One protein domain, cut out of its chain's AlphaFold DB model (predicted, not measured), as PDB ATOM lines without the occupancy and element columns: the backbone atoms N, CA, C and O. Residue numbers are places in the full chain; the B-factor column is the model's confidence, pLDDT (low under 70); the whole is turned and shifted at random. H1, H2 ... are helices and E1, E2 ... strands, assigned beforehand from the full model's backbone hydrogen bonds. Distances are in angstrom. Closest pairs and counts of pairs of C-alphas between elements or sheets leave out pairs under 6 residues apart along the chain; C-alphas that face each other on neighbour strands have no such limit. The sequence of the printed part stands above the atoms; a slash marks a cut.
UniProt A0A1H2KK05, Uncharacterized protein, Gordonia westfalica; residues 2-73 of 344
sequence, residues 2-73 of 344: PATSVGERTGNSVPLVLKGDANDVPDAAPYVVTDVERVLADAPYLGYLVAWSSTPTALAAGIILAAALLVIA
ATOM      1  N   PRO A   2      50.490 317.654 -35.665       69.62
ATOM      2  CA  PRO A   2      50.954 316.325 -35.279       69.62
ATOM      3  C   PRO A   2      49.766 315.446 -34.852       69.62
ATOM      4  O   PRO A   2      48.907 315.888 -34.089       69.62
ATOM      5  N   ALA A   3      49.705 314.202 -35.337       76.50
ATOM      6  CA  ALA A   3      48.764 313.212 -34.816       76.50
ATOM      7  C   ALA A   3      49.213 312.772 -33.416       76.50
ATOM      8  O   ALA A   3      50.400 312.538 -33.185       76.50
ATOM      9  N   THR A   4      48.266 312.657 -32.487       81.62
ATOM     10  CA  THR A   4      48.545 312.228 -31.107       81.62
ATOM     11  C   THR A   4      48.556 310.708 -30.968       81.62
ATOM     12  O   THR A   4      49.333 310.174 -30.180       81.62
ATOM     13  N   SER A   5      47.767 309.999 -31.779       84.69
ATOM     14  CA  SER A   5      47.833 308.543 -31.909       84.69
ATOM     15  C   SER A   5      47.357 308.075 -33.284       84.69
ATOM     16  O   SER A   5      46.453 308.670 -33.875       84.69
ATOM     17  N   VAL A   6      47.946 306.977 -33.760       85.06
ATOM     18  CA  VAL A   6      47.574 306.283 -35.001       85.06
ATOM     19  C   VAL A   6      46.908 304.967 -34.614       85.06
ATOM     20  O   VAL A   6      47.518 304.171 -33.900       85.06
ATOM     21  N   GLY A   7      45.660 304.754 -35.028       83.81
ATOM     22  CA  GLY A   7      44.944 303.508 -34.758       83.81
ATOM     23  C   GLY A   7      45.198 302.429 -35.814       83.81
ATOM     24  O   GLY A   7      45.942 302.628 -36.776       83.81
ATOM     25  N   GLU A   8      44.590 301.261 -35.621       86.25
ATOM     26  CA  GLU A   8      44.817 300.098 -36.478       86.25
ATOM     27  C   GLU A   8      44.240 300.299 -37.887       86.25
ATOM     28  O   GLU A   8      43.154 300.853 -38.082       86.25
ATOM     29  N   ARG A   9      44.992 299.853 -38.897       83.25
ATOM     30  CA  ARG A   9      44.596 299.982 -40.299       83.25
ATOM     31  C   ARG A   9      43.377 299.108 -40.582       83.25
ATOM     32  O   ARG A   9      43.445 297.889 -40.471       83.25
ATOM     33  N   THR A  10      42.302 299.730 -41.052       83.62
ATOM     34  CA  THR A  10      41.082 299.040 -41.482       83.62
ATOM     35  C   THR A  10      40.954 299.170 -43.000       83.62
ATOM     36  O   THR A  10      40.618 300.233 -43.531       83.62
ATOM     37  N   GLY A  11      41.291 298.100 -43.728       87.19
ATOM     38  CA  GLY A  11      41.327 298.096 -45.197       87.19
ATOM     39  C   GLY A  11      42.339 299.101 -45.769       87.19
ATOM     40  O   GLY A  11      43.541 299.029 -45.490       87.19
ATOM     41  N   ASN A  12      41.855 300.059 -46.563       86.19
ATOM     42  CA  ASN A  12      42.668 301.136 -47.149       86.19
ATOM     43  C   ASN A  12      42.671 302.417 -46.303       86.19
ATOM     44  O   ASN A  12      43.122 303.452 -46.777       86.19
ATOM     45  N   SER A  13      42.172 302.355 -45.069       83.75
ATOM     46  CA  SER A  13      42.020 303.524 -44.208       83.75
ATOM     47  C   SER A  13      42.725 303.352 -42.866       83.75
ATOM     48  O   SER A  13      42.865 302.233 -42.360       83.75
ATOM     49  N   VAL A  14      43.187 304.463 -42.295       89.50
ATOM     50  CA  VAL A  14      43.821 304.506 -40.972       89.50
ATOM     51  C   VAL A  14      43.151 305.605 -40.144       89.50
ATOM     52  O   VAL A  14      43.082 306.744 -40.612       89.50
ATOM     53  N   PRO A  15      42.645 305.303 -38.934       87.62
ATOM     54  CA  PRO A  15      42.111 306.319 -38.040       87.62
ATOM     55  C   PRO A  15      43.250 307.088 -37.353       87.62
ATOM     56  O   PRO A  15      44.170 306.499 -36.781       87.62
ATOM     57  N   LEU A  16      43.174 308.415 -37.392       87.88
ATOM     58  CA  LEU A  16      44.116 309.343 -36.772       87.88
ATOM     59  C   LEU A  16      43.397 310.179 -35.716       87.88
ATOM     60  O   LEU A  16      42.371 310.793 -35.995       87.88
ATOM     61  N   VAL A  17      43.960 310.246 -34.512       89.50
ATOM     62  CA  VAL A  17      43.486 311.178 -33.482       89.50
ATOM     63  C   VAL A  17      44.335 312.437 -33.560       89.50
ATOM     64  O   VAL A  17      45.551 312.407 -33.327       89.50
ATOM     65  N   LEU A  18      43.701 313.546 -33.925       89.25
ATOM     66  CA  LEU A  18      44.356 314.836 -34.093       89.25
ATOM     67  C   LEU A  18      44.173 315.696 -32.841       89.25
ATOM     68  O   LEU A  18      43.315 315.444 -31.997       89.25
ATOM     69  N   LYS A  19      45.056 316.681 -32.698       89.00
ATOM     70  CA  LYS A  19      44.956 317.724 -31.684       89.00
ATOM     71  C   LYS A  19      45.296 319.048 -32.354       89.00
ATOM     72  O   LYS A  19      46.395 319.196 -32.894       89.00
ATOM     73  N   GLY A  20      44.343 319.976 -32.351       85.88
ATOM     74  CA  GLY A  20      44.558 321.340 -32.829       85.88
ATOM     75  C   GLY A  20      45.582 322.097 -31.978       85.88
ATOM     76  O   GLY A  20      45.795 321.776 -30.812       85.88
ATOM     77  N   ASP A  21      46.196 323.129 -32.550       83.31
ATOM     78  CA  ASP A  21      47.121 324.035 -31.855       83.31
ATOM     79  C   ASP A  21      46.431 324.888 -30.775       83.31
ATOM     80  O   ASP A  21      47.072 325.281 -29.804       83.31
ATOM     81  N   ALA A  22      45.124 325.121 -30.923       81.50
ATOM     82  CA  ALA A  22      44.278 325.806 -29.945       81.50
ATOM     83  C   ALA A  22      43.588 324.869 -28.930       81.50
ATOM     84  O   ALA A  22      42.943 325.356 -28.002       81.50
ATOM     85  N   ASN A  23      43.691 323.546 -29.102       82.25
ATOM     86  CA  ASN A  23      43.020 322.574 -28.239       82.25
ATOM     87  C   ASN A  23      44.009 322.002 -27.221       82.25
ATOM     88  O   ASN A  23      45.061 321.491 -27.595       82.25
ATOM     89  N   ASP A  24      43.648 321.992 -25.937       85.00
ATOM     90  CA  ASP A  24      44.460 321.360 -24.884       85.00
ATOM     91  C   ASP A  24      44.252 319.840 -24.793       85.00
ATOM     92  O   ASP A  24      45.100 319.120 -24.255       85.00
ATOM     93  N   VAL A  25      43.175 319.330 -25.391       86.88
ATOM     94  CA  VAL A  25      42.761 317.920 -25.371       86.88
ATOM     95  C   VAL A  25      42.684 317.389 -26.812       86.88
ATOM     96  O   VAL A  25      42.367 318.171 -27.708       86.88
ATOM     97  N   PRO A  26      43.002 316.102 -27.071       87.44
ATOM     98  CA  PRO A  26      42.794 315.490 -28.385       87.44
ATOM     99  C   PRO A  26      41.328 315.540 -28.832       87.44
ATOM    100  O   PRO A  26      40.419 315.503 -27.999       87.44
ATOM    101  N   ASP A  27      41.107 315.585 -30.142       85.69
ATOM    102  CA  ASP A  27      39.765 315.629 -30.711       85.69
ATOM    103  C   ASP A  27      39.008 314.324 -30.399       85.69
ATOM    104  O   ASP A  27      39.560 313.223 -30.473       85.69
ATOM    105  N   ALA A  28      37.727 314.445 -30.032       83.31
ATOM    106  CA  ALA A  28      36.937 313.315 -29.530       83.31
ATOM    107  C   ALA A  28      36.607 312.266 -30.608       83.31
ATOM    108  O   ALA A  28      36.335 311.111 -30.283       83.31
ATOM    109  N   ALA A  29      36.614 312.665 -31.882       84.44
ATOM    110  CA  ALA A  29      36.322 311.798 -33.013       84.44
ATOM    111  C   ALA A  29      37.600 311.533 -33.833       84.44
ATOM    112  O   ALA A  29      38.264 312.489 -34.241       84.44
ATOM    113  N   PRO A  30      37.951 310.262 -34.104       84.75
ATOM    114  CA  PRO A  30      39.083 309.937 -34.962       84.75
ATOM    115  C   PRO A  30      38.786 310.270 -36.430       84.75
ATOM    116  O   PRO A  30      37.704 309.991 -36.947       84.75
ATOM    117  N   TYR A  31      39.789 310.807 -37.121       84.50
ATOM    118  CA  TYR A  31      39.741 311.122 -38.545       84.50
ATOM    119  C   TYR A  31      40.224 309.927 -39.359       84.50
ATOM    120  O   TYR A  31      41.371 309.501 -39.237       84.50
ATOM    121  N   VAL A  32      39.354 309.380 -40.200       87.75
ATOM    122  CA  VAL A  32      39.685 308.249 -41.068       87.75
ATOM    123  C   VAL A  32      40.242 308.788 -42.381       87.75
ATOM    124  O   VAL A  32      39.517 309.427 -43.140       87.75
ATOM    125  N   VAL A  33      41.525 308.539 -42.651       85.88
ATOM    126  CA  VAL A  33      42.185 308.974 -43.893       85.88
ATOM    127  C   VAL A  33      42.515 307.777 -44.781       85.88
ATOM    128  O   VAL A  33      42.961 306.737 -44.295       85.88
ATOM    129  N   THR A  34      42.283 307.924 -46.086       86.81
ATOM    130  CA  THR A  34      42.624 306.925 -47.118       86.81
ATOM    131  C   THR A  34      43.870 307.308 -47.906       86.81
ATOM    132  O   THR A  34      44.643 306.436 -48.287       86.81
ATOM    133  N   ASP A  35      44.096 308.611 -48.080       80.69
ATOM    134  CA  ASP A  35      45.246 309.174 -48.774       80.69
ATOM    135  C   ASP A  35      45.891 310.259 -47.914       80.69
ATOM    136  O   ASP A  35      45.209 311.066 -47.280       80.69
ATOM    137  N   VAL A  36      47.223 310.267 -47.887       80.44
ATOM    138  CA  VAL A  36      48.017 311.310 -47.238       80.44
ATOM    139  C   VAL A  36      49.080 311.801 -48.207       80.44
ATOM    140  O   VAL A  36      49.809 311.012 -48.815       80.44
ATOM    141  N   GLU A  37      49.176 313.117 -48.348       80.94
ATOM    142  CA  GLU A  37      50.237 313.736 -49.131       80.94
ATOM    143  C   GLU A  37      51.579 313.546 -48.418       80.94
ATOM    144  O   GLU A  37      51.704 313.723 -47.203       80.94
ATOM    145  N   ARG A  38      52.609 313.151 -49.171       80.62
ATOM    146  CA  ARG A  38      53.968 313.015 -48.641       80.62
ATOM    147  C   ARG A  38      54.712 314.326 -48.837       80.62
ATOM    148  O   ARG A  38      54.944 314.744 -49.968       80.62
ATOM    149  N   VAL A  39      55.142 314.937 -47.738       81.00
ATOM    150  CA  VAL A  39      56.029 316.104 -47.776       81.00
ATOM    151  C   VAL A  39      57.428 315.629 -48.170       81.00
ATOM    152  O   VAL A  39      58.100 314.950 -47.398       81.00
ATOM    153  N   LEU A  40      57.850 315.939 -49.398       82.69
ATOM    154  CA  LEU A  40      59.172 315.558 -49.917       82.69
ATOM    155  C   LEU A  40      60.291 316.482 -49.416       82.69
ATOM    156  O   LEU A  40      61.446 316.069 -49.354       82.69
ATOM    157  N   ALA A  41      59.951 317.721 -49.063       82.81
ATOM    158  CA  ALA A  41      60.869 318.701 -48.508       82.81
ATOM    159  C   ALA A  41      60.112 319.646 -47.571       82.81
ATOM    160  O   ALA A  41      59.013 320.091 -47.897       82.81
ATOM    161  N   ASP A  42      60.724 319.959 -46.432       83.06
ATOM    162  CA  ASP A  42      60.288 321.009 -45.517       83.06
ATOM    163  C   ASP A  42      61.372 322.090 -45.454       83.06
ATOM    164  O   ASP A  42      62.568 321.789 -45.462       83.06
ATOM    165  N   ALA A  43      60.952 323.351 -45.430       83.38
ATOM    166  CA  ALA A  43      61.840 324.502 -45.352       83.38
ATOM    167  C   ALA A  43      61.492 325.292 -44.086       83.38
ATOM    168  O   ALA A  43      60.722 326.264 -44.156       83.38
ATOM    169  N   PRO A  44      62.038 324.894 -42.921       77.38
ATOM    170  CA  PRO A  44      61.768 325.605 -41.689       77.38
ATOM    171  C   PRO A  44      62.227 327.055 -41.852       77.38
ATOM    172  O   PRO A  44      63.235 327.350 -42.493       77.38
ATOM    173  N   TYR A  45      61.453 327.977 -41.291       78.62
ATOM    174  CA  TYR A  45      61.690 329.423 -41.331       78.62
ATOM    175  C   TYR A  45      61.439 330.147 -42.660       78.62
ATOM    176  O   TYR A  45      61.433 331.380 -42.669       78.62
ATOM    177  N   LEU A  46      61.132 329.447 -43.759       83.62
ATOM    178  CA  LEU A  46      60.815 330.113 -45.029       83.62
ATOM    179  C   LEU A  46      59.591 331.037 -44.895       83.62
ATOM    180  O   LEU A  46      59.585 332.145 -45.425       83.62
ATOM    181  N   GLY A  47      58.605 330.634 -44.088       78.25
ATOM    182  CA  GLY A  47      57.455 331.474 -43.746       78.25
ATOM    183  C   GLY A  47      57.833 332.783 -43.040       78.25
ATOM    184  O   GLY A  47      57.205 333.807 -43.288       78.25
ATOM    185  N   TYR A  48      58.901 332.797 -42.232       82.94
ATOM    186  CA  TYR A  48      59.385 334.026 -41.592       82.94
ATOM    187  C   TYR A  48      60.052 334.966 -42.592       82.94
ATOM    188  O   TYR A  48      59.889 336.175 -42.476       82.94
ATOM    189  N   LEU A  49      60.754 334.434 -43.596       80.19
ATOM    190  CA  LEU A  49      61.320 335.253 -44.672       80.19
ATOM    191  C   LEU A  49      60.219 335.897 -45.524       80.19
ATOM    192  O   LEU A  49      60.333 337.068 -45.876       80.19
ATOM    193  N   VAL A  50      59.133 335.166 -45.796       83.44
ATOM    194  CA  VAL A  50      57.953 335.685 -46.516       83.44
ATOM    195  C   VAL A  50      57.176 336.707 -45.675       83.44
ATOM    196  O   VAL A  50      56.750 337.745 -46.177       83.44
ATOM    197  N   ALA A  51      57.020 336.464 -44.373       81.81
ATOM    198  CA  ALA A  51      56.408 337.436 -43.471       81.81
ATOM    199  C   ALA A  51      57.266 338.708 -43.358       81.81
ATOM    200  O   ALA A  51      56.749 339.824 -43.401       81.81
ATOM    201  N   TRP A  52      58.590 338.551 -43.274       84.00
ATOM    202  CA  TRP A  52      59.529 339.664 -43.204       84.00
ATOM    203  C   TRP A  52      59.566 340.476 -44.501       84.00
ATOM    204  O   TRP A  52      59.599 341.705 -44.431       84.00
ATOM    205  N   SER A  53      59.485 339.833 -45.672       82.06
ATOM    206  CA  SER A  53      59.464 340.529 -46.968       82.06
ATOM    207  C   SER A  53      58.241 341.433 -47.152       82.06
ATOM    208  O   SER A  53      58.302 342.392 -47.918       82.06
ATOM    209  N   SER A  54      57.170 341.186 -46.394       80.69
ATOM    210  CA  SER A  54      55.955 342.008 -46.375       80.69
ATOM    211  C   SER A  54      56.064 343.241 -45.464       80.69
ATOM    212  O   SER A  54      55.138 344.048 -45.399       80.69
ATOM    213  N   THR A  55      57.180 343.418 -44.744       83.69
ATOM    214  CA  THR A  55      57.408 344.622 -43.932       83.69
ATOM    215  C   THR A  55      57.781 345.822 -44.813       83.69
ATOM    216  O   THR A  55      58.512 345.658 -45.795       83.69
ATOM    217  N   PRO A  56      57.379 347.058 -44.449       78.44
ATOM    218  CA  PRO A  56      57.742 348.259 -45.210       78.44
ATOM    219  C   PRO A  56      59.256 348.414 -45.409       78.44
ATOM    220  O   PRO A  56      59.721 348.862 -46.457       78.44
ATOM    221  N   THR A  57      60.038 347.995 -44.414       81.00
ATOM    222  CA  THR A  57      61.503 348.011 -44.440       81.00
ATOM    223  C   THR A  57      62.092 347.031 -45.449       81.00
ATOM    224  O   THR A  57      63.027 347.390 -46.163       81.00
ATOM    225  N   ALA A  58      61.551 345.814 -45.545       82.00
ATOM    226  CA  ALA A  58      62.035 344.824 -46.503       82.00
ATOM    227  C   ALA A  58      61.653 345.195 -47.942       82.00
ATOM    228  O   ALA A  58      62.468 345.039 -48.849       82.00
ATOM    229  N   LEU A  59      60.464 345.773 -48.145       85.75
ATOM    230  CA  LEU A  59      60.053 346.319 -49.440       85.75
ATOM    231  C   LEU A  59      60.977 347.454 -49.896       85.75
ATOM    232  O   LEU A  59      61.445 347.445 -51.034       85.75
ATOM    233  N   ALA A  60      61.305 348.392 -49.002       84.12
ATOM    234  CA  ALA A  60      62.256 349.458 -49.304       84.12
ATOM    235  C   ALA A  60      63.635 348.898 -49.694       84.12
ATOM    236  O   ALA A  60      64.204 349.304 -50.708       84.12
ATOM    237  N   ALA A  61      64.146 347.921 -48.938       86.06
ATOM    238  CA  ALA A  61      65.405 347.250 -49.256       86.06
ATOM    239  C   ALA A  61      65.355 346.526 -50.616       86.06
ATOM    240  O   ALA A  61      66.303 346.624 -51.395       86.06
ATOM    241  N   GLY A  62      64.243 345.857 -50.933       88.94
ATOM    242  CA  GLY A  62      64.027 345.185 -52.215       88.94
ATOM    243  C   GLY A  62      64.036 346.149 -53.404       88.94
ATOM    244  O   GLY A  62      64.686 345.877 -54.412       88.94
ATOM    245  N   ILE A  63      63.389 347.311 -53.270       88.12
ATOM    246  CA  ILE A  63      63.391 348.358 -54.304       88.12
ATOM    247  C   ILE A  63      64.807 348.905 -54.522       88.12
ATOM    248  O   ILE A  63      65.245 349.036 -55.665       88.12
ATOM    249  N   ILE A  64      65.542 349.189 -53.441       91.19
ATOM    250  CA  ILE A  64      66.931 349.670 -53.515       91.19
ATOM    251  C   ILE A  64      67.815 348.646 -54.233       91.19
ATOM    252  O   ILE A  64      68.583 349.010 -55.125       91.19
ATOM    253  N   LEU A  65      67.684 347.366 -53.878       90.75
ATOM    254  CA  LEU A  65      68.429 346.281 -54.509       90.75
ATOM    255  C   LEU A  65      68.118 346.185 -56.010       90.75
ATOM    256  O   LEU A  65      69.037 346.120 -56.824       90.75
ATOM    257  N   ALA A  66      66.839 346.225 -56.390       91.06
ATOM    258  CA  ALA A  66      66.424 346.175 -57.789       91.06
ATOM    259  C   ALA A  66      66.976 347.364 -58.597       91.06
ATOM    260  O   ALA A  66      67.506 347.177 -59.693       91.06
ATOM    261  N   ALA A  67      66.924 348.576 -58.036       87.50
ATOM    262  CA  ALA A  67      67.496 349.767 -58.660       87.50
ATOM    263  C   ALA A  67      69.021 349.650 -58.830       87.50
ATOM    264  O   ALA A  67      69.552 349.967 -59.896       87.50
ATOM    265  N   ALA A  68      69.728 349.142 -57.814       88.81
ATOM    266  CA  ALA A  68      71.168 348.911 -57.884       88.81
ATOM    267  C   ALA A  68      71.531 347.902 -58.985       88.81
ATOM    268  O   ALA A  68      72.445 348.155 -59.772       88.81
ATOM    269  N   LEU A  69      70.786 346.798 -59.091       91.50
ATOM    270  CA  LEU A  69      70.978 345.803 -60.149       91.50
ATOM    271  C   LEU A  69      70.743 346.394 -61.542       91.50
ATOM    272  O   LEU A  69      71.504 346.102 -62.460       91.50
ATOM    273  N   LEU A  70      69.749 347.271 -61.696       90.25
ATOM    274  CA  LEU A  70      69.464 347.941 -62.963       90.25
ATOM    275  C   LEU A  70      70.609 348.882 -63.371       90.25
ATOM    276  O   LEU A  70      71.050 348.857 -64.518       90.25
ATOM    277  N   VAL A  71      71.158 349.654 -62.429       86.50
ATOM    278  CA  VAL A  71      72.335 350.504 -62.682       86.50
ATOM    279  C   VAL A  71      73.548 349.665 -63.083       86.50
ATOM    280  O   VAL A  71      74.285 350.054 -63.985       86.50
ATOM    281  N   ILE A  72      73.763 348.518 -62.436       86.94
ATOM    282  CA  ILE A  72      74.873 347.617 -62.768       86.94
ATOM    283  C   ILE A  72      74.683 347.014 -64.166       86.94
ATOM    284  O   ILE A  72      75.632 347.011 -64.949       86.94
ATOM    285  N   ALA A  73      73.476 346.547 -64.493       87.50
ATOM    286  CA  ALA A  73      73.175 345.910 -65.774       87.50
ATOM    287  C   ALA A  73      73.267 346.881 -66.964       87.50
ATOM    288  O   ALA A  73      73.743 346.496 -68.029       87.50
TER     289      ALA A  73
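AT A GLANCE: This is residues 2 to 73 of the 344 residues of an uncharacterized protein of Gordonia westfalica (UniProt A0A1H2KK05). Look for two parts at opposite ends of a drawn-out shape: a small sheet of three strands, E1 to E3, and two helices, H1 and H2, that make a corner. Between them the backbone is a bare strap; residues 36 to 48, of which 46 to 48 belong to H1, stand free. The printed part has 72 residues with elements in the order E1, E2, E3, H1, H2; the sheet, E1 - E2 - E3, is antiparallel and the class is mixed, helices and strands. The whole is extended, with a radius of gyration of the C-alphas of 21.9 A and spans of 64 by 28 by 13 A.

HOW THE PARTS SIT: Start at E1, residues 3 to 6, which forms a hairpin with E2, residues 14 to 18; N 4 and O 17 are 2.9 A apart, within hydrogen-bond range. E2 forms another hairpin with E3, residues 31 to 33, where N 16 and O 31 are 2.8 A apart, within hydrogen-bond range. These strands form a meander, each the antiparallel neighbour of the one before. H1, residues 46 to 53, is close to but not clearly touching H2, residues 56 to 73; their closest C-alphas, Ser 53 and Leu 59, are 6.3 A apart. Their lines are about perpendicular, at 85 degrees. Neither helix is on the sheet. In H1 and H2 every O i to N i+4 pair is within hydrogen-bond range.

IN THESE COORDINATES: Find C-alpha 3 at (48.764, 313.212, -34.816), where E1 begins its 7.0 A. E2 is 12.4 A long, E3 6.3 A and H1 10.7 A. H2 runs 25.8 A to C-alpha 73 at (73.175, 345.910, -65.774).

THE WHOLE: The farthest C-alphas, Thr 10 and Val 71, are 63.8 A apart. The links E2 to E3 and E3 to H1 are long. The printed part has no cut, and residue 2 has a pLDDT under 70.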